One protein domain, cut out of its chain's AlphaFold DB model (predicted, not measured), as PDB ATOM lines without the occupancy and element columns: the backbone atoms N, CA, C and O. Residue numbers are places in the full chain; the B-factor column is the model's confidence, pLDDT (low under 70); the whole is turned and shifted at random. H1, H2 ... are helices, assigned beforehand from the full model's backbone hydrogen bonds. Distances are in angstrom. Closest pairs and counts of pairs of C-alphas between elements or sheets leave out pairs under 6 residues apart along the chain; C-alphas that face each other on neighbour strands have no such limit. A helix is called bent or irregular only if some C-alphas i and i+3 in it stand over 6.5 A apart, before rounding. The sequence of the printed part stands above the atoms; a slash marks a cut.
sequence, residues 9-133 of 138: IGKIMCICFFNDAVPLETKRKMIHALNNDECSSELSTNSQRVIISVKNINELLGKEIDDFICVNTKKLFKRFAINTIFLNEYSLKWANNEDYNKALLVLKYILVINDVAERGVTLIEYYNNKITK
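Overview. This is residues 9 to 133 of the 138 residues of an uncharacterized protein of Aphis craccivora (UniProt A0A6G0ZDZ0). A compact body of short helices has one long helix, H8, which starts at the body and runs far beyond it as a straight arm, sticking out with residues 112 to 133. In the body H1 lies in the middle, with H2, H4 and H5 around it; residues 53 to 59, of which 54 to 59 belong to H3, stick out too, after a long loop. The printed part has 125 residues, with eight named helices, H1 to H8 in order, and no named strand: the class is all helix. The whole is loose, with a radius of gyration of the C-alphas of 17.4 A, and spans 58 by 38 by 24 A, only just elongated.

Along the chain. H1, residues 9 to 18, begins at C-alpha 9 (463.135, 458.506, 406.309) and is 15.4 A long; it is neither bent nor irregular, but only just: C-alphas 11 and 14 are 6.2 A apart. H2, residues 24 to 35, is 16.9 A long and begins at C-alpha 24 (473.304, 465.149, 388.643). H3, residues 54 to 60, is irregular, with C-alphas 55 and 58 at 7.3 A. H4 is residues 65 to 68, H5 residues 71 to 79, 12.7 A long, and H6 residues 85 to 88. H7, residues 91 to 96, is only just irregular, with C-alphas 92 and 95 at 7.0 A. H8, residues 98 to 131, is 50.3 A long and ends at C-alpha 131 (449.306, 472.987, 432.587).

Arrangement. H2 is the hub, touching three helices. It touches H4, closest at the C-alphas of Met 30 and Asp 66, 4.6 A. H2 and H5 touch only at their ends, closest at Leu 34 and Val 71, C-alphas 6.0 A apart, about perpendicular at 86 degrees. With residues 24 to 28 alone H2 touches H7, closest at the C-alphas of Leu 24 and Ser 91, 6.5 A. H1 touches H5, closest at the C-alphas of Cys 14 and Thr 73, 5.9 A, about perpendicular at 78 degrees. H6 and H8 only just touch, with 3 pairs of C-alphas within 8 A, the closest Phe 86 and Tyr 100, 6.4 A. H7 and H8 touch only at the corner, and only just, with 3 such pairs, the closest Trp 94 and Tyr 100, 6.0 A. H3 touches no helix. Every O i to N i+4 pair is within hydrogen-bond range in H2, H5 and H8; in H1 1 of 6 is, beside 4 of 7 O i to N i+3 pairs, in H3 1 of 3 beside 2 of 4, in H7 0 of 2 beside 2 of 3, and H4 and H6 are too short for an i+4 pair.

Size, cuts and confidence. The C-alphas farthest apart, those of Glu 89 and Lys 133, are 58.0 A apart. Without the stretches that stand free, the body has 96 residues and spans 36 by 26 by 24 A. The printed part has no cut; the link from H2 to H3 is long, with 18 residues, and the other links are tight. Mean pLDDT of the printed part is 74.0; residues 9 to 12, 37 to 62 and 131 to 133 are under 70.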
ATOM      1  N   ILE A   9     462.032 459.006 407.160       49.62
ATOM      2  CA  ILE A   9     463.135 458.506 406.309       49.62
ATOM      3  C   ILE A   9     462.628 457.768 405.060       49.62
ATOM      4  O   ILE A   9     463.157 457.982 403.972       49.62
ATOM      5  N   GLY A  10     461.524 457.018 405.155       48.59
ATOM      6  CA  GLY A  10     460.912 456.411 403.969       48.59
ATOM      7  C   GLY A  10     460.412 457.442 402.947       48.59
ATOM      8  O   GLY A  10     460.465 457.192 401.753       48.59
ATOM      9  N   LYS A  11     459.968 458.627 403.383       53.44
ATOM     10  CA  LYS A  11     459.421 459.675 402.501       53.44
ATOM     11  C   LYS A  11     460.499 460.569 401.875       53.44
ATOM     12  O   LYS A  11     460.248 461.143 400.818       53.44
ATOM     13  N   ILE A  12     461.689 460.651 402.473       62.56
ATOM     14  CA  ILE A  12     462.800 461.485 401.983       62.56
ATOM     15  C   ILE A  12     463.374 460.950 400.657       62.56
ATOM     16  O   ILE A  12     463.757 461.740 399.801       62.56
ATOM     17  N   MET A  13     463.329 459.635 400.419       72.69
ATOM     18  CA  MET A  13     463.955 459.015 399.238       72.69
ATOM     19  C   MET A  13     463.384 459.494 397.897       72.69
ATOM     20  O   MET A  13     464.129 459.704 396.944       72.69
ATOM     21  N   CYS A  14     462.069 459.723 397.823       73.81
ATOM     22  CA  CYS A  14     461.436 460.312 396.639       73.81
ATOM     23  C   CYS A  14     461.823 461.793 396.476       73.81
ATOM     24  O   CYS A  14     462.093 462.254 395.371       73.81
ATOM     25  N   ILE A  15     461.920 462.527 397.588       77.19
ATOM     26  CA  ILE A  15     462.235 463.962 397.608       77.19
ATOM     27  C   ILE A  15     463.665 464.222 397.113       77.19
ATOM     28  O   ILE A  15     463.897 465.229 396.448       77.19
ATOM     29  N   CYS A  16     464.605 463.300 397.345       82.19
ATOM     30  CA  CYS A  16     465.984 463.419 396.861       82.19
ATOM     31  C   CYS A  16     466.082 463.625 395.337       82.19
ATOM     32  O   CYS A  16     466.980 464.328 394.878       82.19
ATOM     33  N   PHE A  17     465.142 463.091 394.545       83.38
ATOM     34  CA  PHE A  17     465.106 463.306 393.090       83.38
ATOM     35  C   PHE A  17     464.813 464.766 392.704       83.38
ATOM     36  O   PHE A  17     465.237 465.237 391.647       83.38
ATOM     37  N   PHE A  18     464.118 465.492 393.577       83.69
ATOM     38  CA  PHE A  18     463.678 466.871 393.373       83.69
ATOM     39  C   PHE A  18     464.542 467.894 394.108       83.69
ATOM     40  O   PHE A  18     464.309 469.091 393.989       83.69
ATOM     41  N   ASN A  19     465.534 467.437 394.869       82.81
ATOM     42  CA  ASN A  19     466.437 468.318 395.585       82.81
ATOM     43  C   ASN A  19     467.531 468.842 394.641       82.81
ATOM     44  O   ASN A  19     468.240 468.060 393.997       82.81
ATOM     45  N   ASP A  20     467.683 470.161 394.567       81.50
ATOM     46  CA  ASP A  20     468.746 470.821 393.800       81.50
ATOM     47  C   ASP A  20     470.132 470.614 394.422       81.50
ATOM     48  O   ASP A  20     471.130 470.608 393.708       81.50
ATOM     49  N   ALA A  21     470.204 470.355 395.733       82.12
ATOM     50  CA  ALA A  21     471.468 470.063 396.411       82.12
ATOM     51  C   ALA A  21     472.051 468.686 396.043       82.12
ATOM     52  O   ALA A  21     473.215 468.419 396.335       82.12
ATOM     53  N   VAL A  22     471.263 467.800 395.417       84.00
ATOM     54  CA  VAL A  22     471.747 466.492 394.960       84.00
ATOM     55  C   VAL A  22     472.337 466.646 393.555       84.00
ATOM     56  O   VAL A  22     471.599 466.994 392.622       84.00
ATOM     57  N   PRO A  23     473.638 466.359 393.365       84.88
ATOM     58  CA  PRO A  23     474.288 466.521 392.075       84.88
ATOM     59  C   PRO A  23     473.736 465.530 391.042       84.88
ATOM     60  O   PRO A  23     473.213 464.458 391.355       84.88
ATOM     61  N   LEU A  24     473.870 465.899 389.768       84.56
ATOM     62  CA  LEU A  24     473.304 465.149 388.643       84.56
ATOM     63  C   LEU A  24     473.875 463.727 388.524       84.56
ATOM     64  O   LEU A  24     473.168 462.823 388.076       84.56
ATOM     65  N   GLU A  25     475.124 463.522 388.945       83.62
ATOM     66  CA  GLU A  25     475.768 462.206 388.975       83.62
ATOM     67  C   GLU A  25     475.104 461.272 389.992       83.62
ATOM     68  O   GLU A  25     474.738 460.149 389.645       83.62
ATOM     69  N   THR A  26     474.834 461.759 391.206       84.94
ATOM     70  CA  THR A  26     474.090 461.004 392.224       84.94
ATOM     71  C   THR A  26     472.665 460.722 391.758       84.94
ATOM     72  O   THR A  26     472.203 459.593 391.883       84.94
ATOM     73  N   LYS A  27     471.985 461.678 391.105       86.75
ATOM     74  CA  LYS A  27     470.655 461.433 390.507       86.75
ATOM     75  C   LYS A  27     470.687 460.293 389.484       86.75
ATOM     76  O   LYS A  27     469.763 459.486 389.446       86.75
ATOM     77  N   ARG A  28     471.754 460.176 388.687       85.06
ATOM     78  CA  ARG A  28     471.927 459.056 387.747       85.06
ATOM     79  C   ARG A  28     472.109 457.723 388.477       85.06
ATOM     80  O   ARG A  28     471.444 456.757 388.105       85.06
ATOM     81  N   LYS A  29     472.948 457.678 389.521       85.44
ATOM     82  CA  LYS A  29     473.110 456.485 390.375       85.44
ATOM     83  C   LYS A  29     471.780 456.065 391.006       85.44
ATOM     84  O   LYS A  29     471.419 454.895 390.954       85.44
ATOM     85  N   MET A  30     470.992 457.026 391.488       84.88
ATOM     86  CA  MET A  30     469.667 456.779 392.061       84.88
ATOM     87  C   MET A  30     468.683 456.174 391.048       84.88
ATOM     88  O   MET A  30     467.932 455.276 391.409       84.88
ATOM     89  N   ILE A  31     468.672 456.625 389.787       84.75
ATOM     90  CA  ILE A  31     467.823 456.027 388.733       84.75
ATOM     91  C   ILE A  31     468.260 454.586 388.441       84.75
ATOM     92  O   ILE A  31     467.418 453.708 388.264       84.75
ATOM     93  N   HIS A  32     469.570 454.329 388.420       83.75
ATOM     94  CA  HIS A  32     470.108 452.982 388.249       83.75
ATOM     95  C   HIS A  32     469.694 452.064 389.412       83.75
ATOM     96  O   HIS A  32     469.124 451.003 389.175       83.75
ATOM     97  N   ALA A  33     469.862 452.517 390.658       82.62
ATOM     98  CA  ALA A  33     469.412 451.807 391.858       82.62
ATOM     99  C   ALA A  33     467.892 451.568 391.865       82.62
ATOM    100  O   ALA A  33     467.423 450.506 392.258       82.62
ATOM    101  N   LEU A  34     467.105 452.518 391.352       81.00
ATOM    102  CA  LEU A  34     465.653 452.384 391.228       81.00
ATOM    103  C   LEU A  34     465.246 451.263 390.252       81.00
ATOM    104  O   LEU A  34     464.176 450.669 390.410       81.00
ATOM    105  N   ASN A  35     466.061 451.002 389.227       79.31
ATOM    106  CA  ASN A  35     465.813 449.979 388.211       79.31
ATOM    107  C   ASN A  35     466.341 448.595 388.585       79.31
ATOM    108  O   ASN A  35     465.822 447.615 388.058       79.31
ATOM    109  N   ASN A  36     467.285 448.512 389.518       75.62
ATOM    110  CA  ASN A  36     467.757 447.246 390.056       75.62
ATOM    111  C   ASN A  36     466.767 446.729 391.115       75.62
ATOM    112  O   ASN A  36     466.389 447.448 392.037       75.62
ATOM    113  N   ASP A  37     466.317 445.479 390.973       61.09
ATOM    114  CA  ASP A  37     465.362 444.847 391.903       61.09
ATOM    115  C   ASP A  37     465.999 444.458 393.253       61.09
ATOM    116  O   ASP A  37     465.299 444.185 394.230       61.09
ATOM    117  N   GLU A  38     467.331 444.474 393.340       57.06
ATOM    118  CA  GLU A  38     468.067 444.169 394.563       57.06
ATOM    119  C   GLU A  38     468.025 445.355 395.528       57.06
ATOM    120  O   GLU A  38     468.831 446.282 395.488       57.06
ATOM    121  N   CYS A  39     467.058 445.321 396.438       52.56
ATOM    122  CA  CYS A  39     467.040 446.210 397.584       52.56
ATOM    123  C   CYS A  39     468.144 445.796 398.573       52.56
ATOM    124  O   CYS A  39     467.895 445.025 399.497       52.56
ATOM    125  N   SER A  40     469.354 446.330 398.402       47.62
ATOM    126  CA  SER A  40     470.565 446.019 399.185       47.62
ATOM    127  C   SER A  40     470.552 446.511 400.642       47.62
ATOM    128  O   SER A  40     471.594 446.609 401.294       47.62
ATOM    129  N   SER A  41     469.387 446.822 401.209       47.59
ATOM    130  CA  SER A  41     469.310 447.241 402.602       47.59
ATOM    131  C   SER A  41     468.147 446.595 403.346       47.59
ATOM    132  O   SER A  41     466.970 446.848 403.088       47.59
ATOM    133  N   GLU A  42     468.499 445.818 404.369       44.69
ATOM    134  CA  GLU A  42     467.593 445.377 405.435       44.69
ATOM    135  C   GLU A  42     466.890 446.576 406.115       44.69
ATOM    136  O   GLU A  42     465.799 446.424 406.661       44.69
ATOM    137  N   LEU A  43     467.439 447.796 405.975       48.22
ATOM    138  CA  LEU A  43     466.834 449.076 406.384       48.22
ATOM    139  C   LEU A  43     465.541 449.440 405.629       48.22
ATOM    140  O   LEU A  43     464.778 450.278 406.104       48.22
ATOM    141  N   SER A  44     465.298 448.853 404.457       44.09
ATOM    142  CA  SER A  44     464.142 449.143 403.596       44.09
ATOM    143  C   SER A  44     463.015 448.103 403.739       44.09
ATOM    144  O   SER A  44     461.924 448.254 403.175       44.09
ATOM    145  N   THR A  45     463.221 447.057 404.546       37.72
ATOM    146  CA  THR A  45     462.216 446.007 404.728       37.72
ATOM    147  C   THR A  45     461.037 446.520 405.568       37.72
ATOM    148  O   THR A  45     461.071 446.602 406.791       37.72
ATOM    149  N   ASN A  46     459.962 446.909 404.876       42.56
ATOM    150  CA  ASN A  46     458.599 447.170 405.375       42.56
ATOM    151  C   ASN A  46     458.379 448.259 406.436       42.56
ATOM    152  O   ASN A  46     457.234 448.661 406.650       42.56
ATOM    153  N   SER A  47     459.413 448.783 407.080       43.72
ATOM    154  CA  SER A  47     459.236 449.772 408.134       43.72
ATOM    155  C   SER A  47     459.214 451.177 407.547       43.72
ATOM    156  O   SER A  47     460.187 451.670 406.990       43.72
ATOM    157  N   GLN A  48     458.104 451.882 407.769       48.84
ATOM    158  CA  GLN A  48     457.968 453.338 407.601       48.84
ATOM    159  C   GLN A  48     459.048 454.153 408.348       48.84
ATOM    160  O   GLN A  48     459.116 455.372 408.193       48.84
ATOM    161  N   ARG A  49     459.877 453.484 409.155       45.72
ATOM    162  CA  ARG A  49     460.971 454.016 409.954       45.72
ATOM    163  C   ARG A  49     462.246 453.252 409.625       45.72
ATOM    164  O   ARG A  49     462.300 452.041 409.811       45.72
ATOM    165  N   VAL A  50     463.280 453.978 409.224       53.31
ATOM    166  CA  VAL A  50     464.643 453.461 409.318       53.31
ATOM    167  C   VAL A  50     465.055 453.599 410.777       53.31
ATOM    168  O   VAL A  50     465.216 454.709 411.284       53.31
ATOM    169  N   ILE A  51     465.149 452.472 411.477       51.00
ATOM    170  CA  ILE A  51     465.627 452.436 412.859       51.00
ATOM    171  C   ILE A  51     467.148 452.320 412.794       51.00
ATOM    172  O   ILE A  51     467.691 451.236 412.601       51.00
ATOM    173  N   ILE A  52     467.839 453.453 412.922       53.19
ATOM    174  CA  ILE A  52     469.301 453.474 413.000       53.19
ATOM    175  C   ILE A  52     469.686 453.180 414.448       53.19
ATOM    176  O   ILE A  52     469.513 454.016 415.333       53.19
ATOM    177  N   SER A  53     470.190 451.975 414.706       48.88
ATOM    178  CA  SER A  53     470.865 451.674 415.968       48.88
ATOM    179  C   SER A  53     472.223 452.376 415.985       48.88
ATOM    180  O   SER A  53     472.936 452.365 414.983       48.88
ATOM    181  N   VAL A  54     472.624 452.948 417.126       54.56
ATOM    182  CA  VAL A  54     473.923 453.638 417.307       54.56
ATOM    183  C   VAL A  54     475.112 452.732 416.932       54.56
ATOM    184  O   VAL A  54     476.162 453.210 416.516       54.56
ATOM    185  N   LYS A  55     474.924 451.408 416.999       57.00
ATOM    186  CA  LYS A  55     475.917 450.397 416.605       57.00
ATOM    187  C   LYS A  55     476.178 450.335 415.092       57.00
ATOM    188  O   LYS A  55     477.242 449.881 414.691       57.00
ATOM    189  N   ASN A  56     475.257 450.842 414.273       56.34
ATOM    190  CA  ASN A  56     475.301 450.776 412.811       56.34
ATOM    191  C   ASN A  56     475.673 452.128 412.174       56.34
ATOM    192  O   ASN A  56     475.630 452.270 410.957       56.34
ATOM    193  N   ILE A  57     476.065 453.136 412.966       60.75
ATOM    194  CA  ILE A  57     476.493 454.446 412.438       60.75
ATOM    195  C   ILE A  57     477.687 454.283 411.487       60.75
ATOM    196  O   ILE A  57     477.741 454.937 410.450       60.75
ATOM    197  N   ASN A  58     478.601 453.358 411.788       62.53
ATOM    198  CA  ASN A  58     479.742 453.055 410.922       62.53
ATOM    199  C   ASN A  58     479.317 452.474 409.562       62.53
ATOM    200  O   ASN A  58     479.967 452.746 408.559       62.53
ATOM    201  N   GLU A  59     478.206 451.735 409.506       61.78
ATOM    202  CA  GLU A  59     477.626 451.232 408.252       61.78
ATOM    203  C   GLU A  59     476.892 452.330 407.470       61.78
ATOM    204  O   GLU A  59     476.680 452.187 406.271       61.78
ATOM    205  N   LEU A  60     476.495 453.422 408.134       63.19
ATOM    206  CA  LEU A  60     475.847 454.579 407.516       63.19
ATOM    207  C   LEU A  60     476.867 455.556 406.919       63.19
ATOM    208  O   LEU A  60     476.610 456.140 405.873       63.19
ATOM    209  N   LEU A  61     478.024 455.724 407.567       65.06
ATOM    210  CA  LEU A  61     479.077 456.654 407.137       65.06
ATOM    211  C   LEU A  61     479.674 456.307 405.765       65.06
ATOM    212  O   LEU A  61     480.233 457.185 405.113       65.06
ATOM    213  N   GLY A  62     479.552 455.049 405.331       65.94
ATOM    214  CA  GLY A  62     479.980 454.592 404.009       65.94
ATOM    215  C   GLY A  62     478.874 454.539 402.954       65.94
ATOM    216  O   GLY A  62     479.169 454.139 401.833       65.94
ATOM    217  N   LYS A  63     477.625 454.891 403.294       70.44
ATOM    218  CA  LYS A  63     476.485 454.807 402.369       70.44
ATOM    219  C   LYS A  63     476.164 456.153 401.742       70.44
ATOM    220  O   LYS A  63     476.027 457.163 402.434       70.44
ATOM    221  N   GLU A  64     475.999 456.146 400.427       73.12
ATOM    222  CA  GLU A  64     475.544 457.292 399.648       73.12
ATOM    223  C   GLU A  64     474.010 457.293 399.527       73.12
ATOM    224  O   GLU A  64     473.321 456.351 399.911       73.12
ATOM    225  N   ILE A  65     473.436 458.378 398.998       75.19
ATOM    226  CA  ILE A  65     471.976 458.526 398.856       75.19
ATOM    227  C   ILE A  65     471.380 457.406 397.989       75.19
ATOM    228  O   ILE A  65     470.256 456.969 398.241       75.19
ATOM    229  N   ASP A  66     472.111 456.938 396.977       76.56
ATOM    230  CA  ASP A  66     471.664 455.876 396.079       76.56
ATOM    231  C   ASP A  66     471.522 454.509 396.763       76.56
ATOM    232  O   ASP A  66     470.614 453.769 396.387       76.56
ATOM    233  N   ASP A  67     472.271 454.229 397.835       74.25
ATOM    234  CA  ASP A  67     472.143 452.992 398.629       74.25
ATOM    235  C   ASP A  67     470.794 452.871 399.357       74.25
ATOM    236  O   ASP A  67     470.403 451.798 399.829       74.25
ATOM    237  N   PHE A  68     470.068 453.984 399.476       72.69
ATOM    238  CA  PHE A  68     468.748 454.026 400.096       72.69
ATOM    239  C   PHE A  68     467.601 454.037 399.077       72.69
ATOM    240  O   PHE A  68     466.431 453.986 399.468       72.69
ATOM    241  N   ILE A  69     467.904 454.109 397.777       77.06
ATOM    242  CA  ILE A  69     466.897 454.071 396.718       77.06
ATOM    243  C   ILE A  69     466.623 452.625 396.320       77.06
ATOM    244  O   ILE A  69     467.522 451.877 395.964       77.06
ATOM    245  N   CYS A  70     465.351 452.232 396.349       73.44
ATOM    246  CA  CYS A  70     464.938 450.879 395.991       73.44
ATOM    247  C   CYS A  70     463.532 450.861 395.373       73.44
ATOM    248  O   CYS A  70     462.876 451.895 395.199       73.44
ATOM    249  N   VAL A  71     463.005 449.662 395.113       71.50
ATOM    250  CA  VAL A  71     461.630 449.442 394.628       71.50
ATOM    251  C   VAL A  71     460.569 450.090 395.535       71.50
ATOM    252  O   VAL A  71     459.504 450.496 395.063       71.50
ATOM    253  N   ASN A  72     460.838 450.265 396.833       71.19
ATOM    254  CA  ASN A  72     459.918 450.971 397.727       71.19
ATOM    255  C   ASN A  72     459.759 452.453 397.343       71.19
ATOM    256  O   ASN A  72     458.658 453.002 397.419       71.19
ATOM    257  N   THR A  73     460.810 453.078 396.808       76.19
ATOM    258  CA  THR A  73     460.745 454.429 396.244       76.19
ATOM    259  C   THR A  73     459.810 454.479 395.030       76.19
ATOM    260  O   THR A  73     458.992 455.394 394.938       76.19
ATOM    261  N   LYS A  74     459.794 453.446 394.165       76.56
ATOM    262  CA  LYS A  74     458.787 453.310 393.081       76.56
ATOM    263  C   LYS A  74     457.355 453.265 393.628       76.56
ATOM    264  O   LYS A  74     456.456 453.888 393.062       76.56
ATOM    265  N   LYS A  75     457.122 452.555 394.738       77.44
ATOM    266  CA  LYS A  75     455.797 452.506 395.390       77.44
ATOM    267  C   LYS A  75     455.373 453.878 395.919       77.44
ATOM    268  O   LYS A  75     454.193 454.216 395.842       77.44
ATOM    269  N   LEU A  76     456.315 454.687 396.406       76.69
ATOM    270  CA  LEU A  76     456.036 456.050 396.861       76.69
ATOM    271  C   LEU A  76     455.647 456.978 395.714       76.69
ATOM    272  O   LEU A  76     454.672 457.708 395.863       76.69
ATOM    273  N   PHE A  77     456.326 456.902 394.565       79.75
ATOM    274  CA  PHE A  77     455.917 457.655 393.373       79.75
ATOM    275  C   PHE A  77     454.452 457.371 393.005       79.75
ATOM    276  O   PHE A  77     453.664 458.305 392.862       79.75
ATOM    277  N   LYS A  78     454.046 456.091 392.990       81.50
ATOM    278  CA  LYS A  78     452.642 455.701 392.768       81.50
ATOM    279  C   LYS A  78     451.699 456.255 393.841       81.50
ATOM    280  O   LYS A  78     450.630 456.756 393.511       81.50
ATOM    281  N   ARG A  79     452.089 456.192 395.119       80.56
ATOM    282  CA  ARG A  79     451.272 456.682 396.243       80.56
ATOM    283  C   ARG A  79     451.005 458.187 396.173       80.56
ATOM    284  O   ARG A  79     449.924 458.618 396.555       80.56
ATOM    285  N   PHE A  80     451.972 458.968 395.701       77.00
ATOM    286  CA  PHE A  80     451.830 460.415 395.524       77.00
ATOM    287  C   PHE A  80     451.257 460.809 394.156       77.00
ATOM    288  O   PHE A  80     451.236 461.993 393.839       77.00
ATOM    289  N   ALA A  81     450.803 459.835 393.356       82.31
ATOM    290  CA  ALA A  81     450.337 460.046 391.986       82.31
ATOM    291  C   ALA A  81     451.359 460.809 391.116       82.31
ATOM    292  O   ALA A  81     450.993 461.573 390.226       82.31
ATOM    293  N   ILE A  82     452.652 460.601 391.380       85.31
ATOM    294  CA  ILE A  82     453.740 461.193 390.606       85.31
ATOM    295  C   ILE A  82     454.004 460.306 389.395       85.31
ATOM    296  O   ILE A  82     454.302 459.116 389.524       85.31
ATOM    297  N   ASN A  83     453.927 460.910 388.214       84.19
ATOM    298  CA  ASN A  83     454.270 460.257 386.966       84.19
ATOM    299  C   ASN A  83     455.789 460.053 386.877       84.19
ATOM    300  O   ASN A  83     456.547 461.004 387.019       84.19
ATOM    301  N   THR A  84     456.245 458.824 386.641       83.31
ATOM    302  CA  THR A  84     457.673 458.474 386.587       83.31
ATOM    303  C   THR A  84     458.271 458.529 385.182       83.31
ATOM    304  O   THR A  84     459.435 458.177 385.021       83.31
ATOM    305  N   ILE A  85     457.514 458.947 384.158       83.75
ATOM    306  CA  ILE A  85     457.992 459.003 382.761       83.75
ATOM    307  C   ILE A  85     459.261 459.858 382.633       83.75
ATOM    308  O   ILE A  85     460.194 459.462 381.935       83.75
ATOM    309  N   PHE A  86     459.345 460.970 383.371       83.94
ATOM    310  CA  PHE A  86     460.510 461.860 383.349       83.94
ATOM    311  C   PHE A  86     461.809 461.178 383.819       83.94
ATOM    312  O   PHE A  86     462.891 461.607 383.428       83.94
ATOM    313  N   LEU A  87     461.740 460.098 384.612       83.75
ATOM    314  CA  LEU A  87     462.930 459.368 385.073       83.75
ATOM    315  C   LEU A  87     463.673 458.658 383.930       83.75
ATOM    316  O   LEU A  87     464.847 458.336 384.086       83.75
ATOM    317  N   ASN A  88     463.008 458.443 382.790       82.12
ATOM    318  CA  ASN A  88     463.621 457.893 381.579       82.12
ATOM    319  C   ASN A  88     464.336 458.967 380.742       82.12
ATOM    320  O   ASN A  88     465.082 458.642 379.820       82.12
ATOM    321  N   GLU A  89     464.103 460.247 381.038       80.94
ATOM    322  CA  GLU A  89     464.772 461.360 380.379       80.94
ATOM    323  C   GLU A  89     466.066 461.738 381.099       80.94
ATOM    324  O   GLU A  89     466.274 461.473 382.284       80.94
ATOM    325  N   TYR A  90     466.948 462.416 380.371       79.19
ATOM    326  CA  TYR A  90     468.195 462.907 380.933       79.19
ATOM    327  C   TYR A  90     467.928 463.923 382.050       79.19
ATOM    328  O   TYR A  90     467.151 464.857 381.856       79.19
ATOM    329  N   SER A  91     468.618 463.788 383.186       78.50
ATOM    330  CA  SER A  91     468.368 464.587 384.397       78.50
ATOM    331  C   SER A  91     468.488 466.103 384.200       78.50
ATOM    332  O   SER A  91     467.828 466.858 384.907       78.50
ATOM    333  N   LEU A  92     469.252 466.569 383.203       80.44
ATOM    334  CA  LEU A  92     469.304 467.993 382.838       80.44
ATOM    335  C   LEU A  92     468.003 468.522 382.209       80.44
ATOM    336  O   LEU A  92     467.764 469.726 382.234       80.44
ATOM    337  N   LYS A  93     467.164 467.656 381.632       83.50
ATOM    338  CA  LYS A  93     465.901 468.051 380.990       83.50
ATOM    339  C   LYS A  93     464.729 468.121 381.966       83.50
ATOM    340  O   LYS A  93     463.694 468.675 381.611       83.50
ATOM    341  N   TRP A  94     464.891 467.617 383.190       86.50
ATOM    342  CA  TRP A  94     463.809 467.524 384.174       86.50
ATOM    343  C   TRP A  94     463.182 468.876 384.508       86.50
ATOM    344  O   TRP A  94     461.964 468.965 384.588       86.50
ATOM    345  N   ALA A  95     463.981 469.942 384.600       82.88
ATOM    346  CA  ALA A  95     463.470 471.289 384.861       82.88
ATOM    347  C   ALA A  95     462.435 471.762 383.818       82.88
ATOM    348  O   ALA A  95     461.513 472.501 384.153       82.88
ATOM    349  N   ASN A  96     462.552 471.290 382.572       84.88
ATOM    350  CA  ASN A  96     461.648 471.641 381.475       84.88
ATOM    351  C   ASN A  96     460.494 470.639 381.307       84.88
ATOM    352  O   ASN A  96     459.631 470.839 380.455       84.88
ATOM    353  N   ASN A  97     460.478 469.551 382.079       88.31
ATOM    354  CA  ASN A  97     459.474 468.504 381.974       88.31
ATOM    355  C   ASN A  97     458.231 468.864 382.813       88.31
ATOM    356  O   ASN A  97     458.330 469.240 383.984       88.31
ATOM    357  N   GLU A  98     457.042 468.763 382.221       88.00
ATOM    358  CA  GLU A  98     455.793 469.136 382.893       88.00
ATOM    359  C   GLU A  98     455.447 468.190 384.057       88.00
ATOM    360  O   GLU A  98     455.043 468.650 385.128       88.00
ATOM    361  N   ASP A  99     455.653 466.881 383.887       86.69
ATOM    362  CA  ASP A  99     455.409 465.883 384.933       86.69
ATOM    363  C   ASP A  99     456.336 466.092 386.134       86.69
ATOM    364  O   ASP A  99     455.898 466.000 387.284       86.69
ATOM    365  N   TYR A 100     457.600 466.442 385.876       88.44
ATOM    366  CA  TYR A 100     458.558 466.783 386.928       88.44
ATOM    367  C   TYR A 100     458.101 468.007 387.731       88.44
ATOM    368  O   TYR A 100     458.077 467.973 388.963       88.44
ATOM    369  N   ASN A 101     457.674 469.072 387.048       87.88
ATOM    370  CA  ASN A 101     457.202 470.291 387.704       87.88
ATOM    371  C   ASN A 101     455.910 470.062 388.506       87.88
ATOM    372  O   ASN A 101     455.784 470.557 389.629       87.88
ATOM    373  N   LYS A 102     454.972 469.258 387.988       88.69
ATOM    374  CA  LYS A 102     453.769 468.848 388.734       88.69
ATOM    375  C   LYS A 102     454.133 468.076 390.001       88.69
ATOM    376  O   LYS A 102     453.623 468.385 391.076       88.69
ATOM    377  N   ALA A 103     455.048 467.117 389.898       86.94
ATOM    378  CA  ALA A 103     455.514 466.340 391.042       86.94
ATOM    379  C   ALA A 103     456.214 467.213 392.097       86.94
ATOM    380  O   ALA A 103     455.959 467.067 393.295       86.94
ATOM    381  N   LEU A 104     457.028 468.175 391.655       87.31
ATOM    382  CA  LEU A 104     457.682 469.149 392.526       87.31
ATOM    383  C   LEU A 104     456.663 469.985 393.319       87.31
ATOM    384  O   LEU A 104     456.865 470.230 394.509       87.31
ATOM    385  N   LEU A 105     455.555 470.401 392.694       87.06
ATOM    386  CA  LEU A 105     454.483 471.142 393.370       87.06
ATOM    387  C   LEU A 105     453.792 470.303 394.451       87.06
ATOM    388  O   LEU A 105     453.605 470.786 395.569       87.06
ATOM    389  N   VAL A 106     453.471 469.038 394.152       84.38
ATOM    390  CA  VAL A 106     452.886 468.105 395.132       84.38
ATOM    391  C   VAL A 106     453.808 467.943 396.342       84.38
ATOM    392  O   VAL A 106     453.357 468.021 397.485       84.38
ATOM    393  N   LEU A 107     455.112 467.774 396.111       81.44
ATOM    394  CA  LEU A 107     456.087 467.627 397.192       81.44
ATOM    395  C   LEU A 107     456.237 468.898 398.031       81.44
ATOM    396  O   LEU A 107     456.257 468.809 399.259       81.44
ATOM    397  N   LYS A 108     456.277 470.079 397.401       82.25
ATOM    398  CA  LYS A 108     456.292 471.362 398.121       82.25
ATOM    399  C   LYS A 108     455.077 471.503 399.035       82.25
ATOM    400  O   LYS A 108     455.224 471.897 400.187       82.25
ATOM    401  N   TYR A 109     453.896 471.118 398.559       82.81
ATOM    402  CA  TYR A 109     452.676 471.158 399.362       82.81
ATOM    403  C   TYR A 109     452.732 470.208 400.570       82.81
ATOM    404  O   TYR A 109     452.370 470.592 401.682       82.81
ATOM    405  N   ILE A 110     453.256 468.991 400.386       77.44
ATOM    406  CA  ILE A 110     453.437 468.023 401.480       77.44
ATOM    407  C   ILE A 110     454.398 468.558 402.548       77.44
ATOM    408  O   ILE A 110     454.124 468.398 403.738       77.44
ATOM    409  N   LEU A 111     455.504 469.190 402.143       74.50
ATOM    410  CA  LEU A 111     456.467 469.787 403.073       74.50
ATOM    411  C   LEU A 111     455.819 470.885 403.923       74.50
ATOM    412  O   LEU A 111     456.002 470.899 405.138       74.50
ATOM    413  N   VAL A 112     455.010 471.746 403.302       76.25
ATOM    414  CA  VAL A 112     454.278 472.811 404.005       76.25
ATOM    415  C   VAL A 112     453.284 472.230 405.012       76.25
ATOM    416  O   VAL A 112     453.263 472.661 406.162       76.25
ATOM    417  N   ILE A 113     452.494 471.219 404.630       73.12
ATOM    418  CA  ILE A 113     451.561 470.567 405.568       73.12
ATOM    419  C   ILE A 113     452.312 469.929 406.738       73.12
ATOM    420  O   ILE A 113     451.853 470.007 407.878       73.12
ATOM    421  N   ASN A 114     453.454 469.294 406.469       77.56
ATOM    422  CA  ASN A 114     454.245 468.652 407.510       77.56
ATOM    423  C   ASN A 114     454.789 469.663 408.528       77.56
ATOM    424  O   ASN A 114     454.668 469.434 409.726       77.56
ATOM    425  N   ASP A 115     455.327 470.790 408.057       75.19
ATOM    426  CA  ASP A 115     455.807 471.888 408.907       75.19
ATOM    427  C   ASP A 115     454.677 472.463 409.785       75.19
ATOM    428  O   ASP A 115     454.852 472.667 410.988       75.19
ATOM    429  N   VAL A 116     453.472 472.635 409.229       76.94
ATOM    430  CA  VAL A 116     452.289 473.051 410.006       76.94
ATOM    431  C   VAL A 116     451.911 472.006 411.065       76.94
ATOM    432  O   VAL A 116     451.628 472.369 412.209       76.94
ATOM    433  N   ALA A 117     451.932 470.716 410.720       77.00
ATOM    434  CA  ALA A 117     451.622 469.638 411.659       77.00
ATOM    435  C   ALA A 117     452.643 469.558 412.808       77.00
ATOM    436  O   ALA A 117     452.253 469.429 413.968       77.00
ATOM    437  N   GLU A 118     453.937 469.691 412.508       80.81
ATOM    438  CA  GLU A 118     455.015 469.698 413.501       80.81
ATOM    439  C   GLU A 118     454.895 470.883 414.468       80.81
ATOM    440  O   GLU A 118     455.039 470.716 415.685       80.81
ATOM    441  N   ARG A 119     454.548 472.071 413.957       83.44
ATOM    442  CA  ARG A 119     454.248 473.233 414.807       83.44
ATOM    443  C   ARG A 119     453.043 472.988 415.708       83.44
ATOM    444  O   ARG A 119     453.091 473.353 416.879       83.44
ATOM    445  N   GLY A 120     451.993 472.345 415.194       83.81
ATOM    446  CA  GLY A 120     450.816 471.973 415.982       83.81
ATOM    447  C   GLY A 120     451.159 471.035 417.141       83.81
ATOM    448  O   GLY A 120     450.781 471.305 418.280       83.81
ATOM    449  N   VAL A 121     451.939 469.981 416.879       83.44
ATOM    450  CA  VAL A 121     452.425 469.060 417.923       83.44
ATOM    451  C   VAL A 121     453.275 469.804 418.949       83.44
ATOM    452  O   VAL A 121     453.038 469.667 420.145       83.44
ATOM    453  N   THR A 122     454.203 470.648 418.494       84.88
ATOM    454  CA  THR A 122     455.069 471.446 419.377       84.88
ATOM    455  C   THR A 122     454.254 472.357 420.293       84.88
ATOM    456  O   THR A 122     454.543 472.461 421.483       84.88
ATOM    457  N   LEU A 123     453.211 473.004 419.763       87.62
ATOM    458  CA  LEU A 123     452.334 473.874 420.541       87.62
ATOM    459  C   LEU A 123     451.549 473.088 421.601       87.62
ATOM    460  O   LEU A 123     451.447 473.536 422.742       87.62
ATOM    461  N   ILE A 124     451.035 471.908 421.244       86.38
ATOM    462  CA  ILE A 124     450.319 471.024 422.173       86.38
ATOM    463  C   ILE A 124     451.264 470.510 423.265       86.38
ATOM    464  O   ILE A 124     450.921 470.563 424.443       86.38
ATOM    465  N   GLU A 125     452.472 470.065 422.908       87.06
ATOM    466  CA  GLU A 125     453.497 469.653 423.876       87.06
ATOM    467  C   GLU A 125     453.873 470.804 424.816       87.06
ATOM    468  O   GLU A 125     453.983 470.610 426.029       87.06
ATOM    469  N   TYR A 126     454.041 472.015 424.281       87.06
ATOM    470  CA  TYR A 126     454.316 473.211 425.074       87.06
ATOM    471  C   TYR A 126     453.187 473.500 426.071       87.06
ATOM    472  O   TYR A 126     453.449 473.738 427.251       87.06
ATOM    473  N   TYR A 127     451.937 473.440 425.612       84.44
ATOM    474  CA  TYR A 127     450.761 473.701 426.435       84.44
ATOM    475  C   TYR A 127     450.576 472.646 427.532       84.44
ATOM    476  O   TYR A 127     450.434 472.990 428.706       84.44
ATOM    477  N   ASN A 128     450.691 471.362 427.185       82.88
ATOM    478  CA  ASN A 128     450.595 470.253 428.138       82.88
ATOM    479  C   ASN A 128     451.659 470.353 429.240       82.88
ATOM    480  O   ASN A 128     451.351 470.144 430.411       82.88
ATOM    481  N   ASN A 129     452.893 470.741 428.893       82.56
ATOM    482  CA  ASN A 129     453.972 470.965 429.862       82.56
ATOM    483  C   ASN A 129     453.749 472.189 430.770       82.56
ATOM    484  O   ASN A 129     454.346 472.265 431.846       82.56
ATOM    485  N   LYS A 130     452.948 473.170 430.338       78.94
ATOM    486  CA  LYS A 130     452.608 474.358 431.134       78.94
ATOM    487  C   LYS A 130     451.470 474.085 432.115       78.94
ATOM    488  O   LYS A 130     451.591 474.502 433.257       78.94
ATOM    489  N   ILE A 131     450.433 473.350 431.707       67.31
ATOM    490  CA  ILE A 131     449.306 472.987 432.587       67.31
ATOM    491  C   ILE A 131     449.739 471.996 433.670       67.31
ATOM    492  O   ILE A 131     449.469 472.204 434.847       67.31
ATOM    493  N   THR A 132     450.458 470.936 433.300       58.44
ATOM    494  CA  THR A 132     450.816 469.864 434.250       58.44
ATOM    495  C   THR A 132     451.844 470.273 435.309       58.44
ATOM    496  O   THR A 132     452.041 469.541 436.276       58.44
ATOM    497  N   LYS A 133     452.488 471.440 435.174       57.09
ATOM    498  CA  LYS A 133     453.347 472.014 436.223       57.09
ATOM    499  C   LYS A 133     452.587 472.840 437.264       57.09
ATOM    500  O   LYS A 133     453.167 473.112 438.312       57.09
TER     501      LYS A 133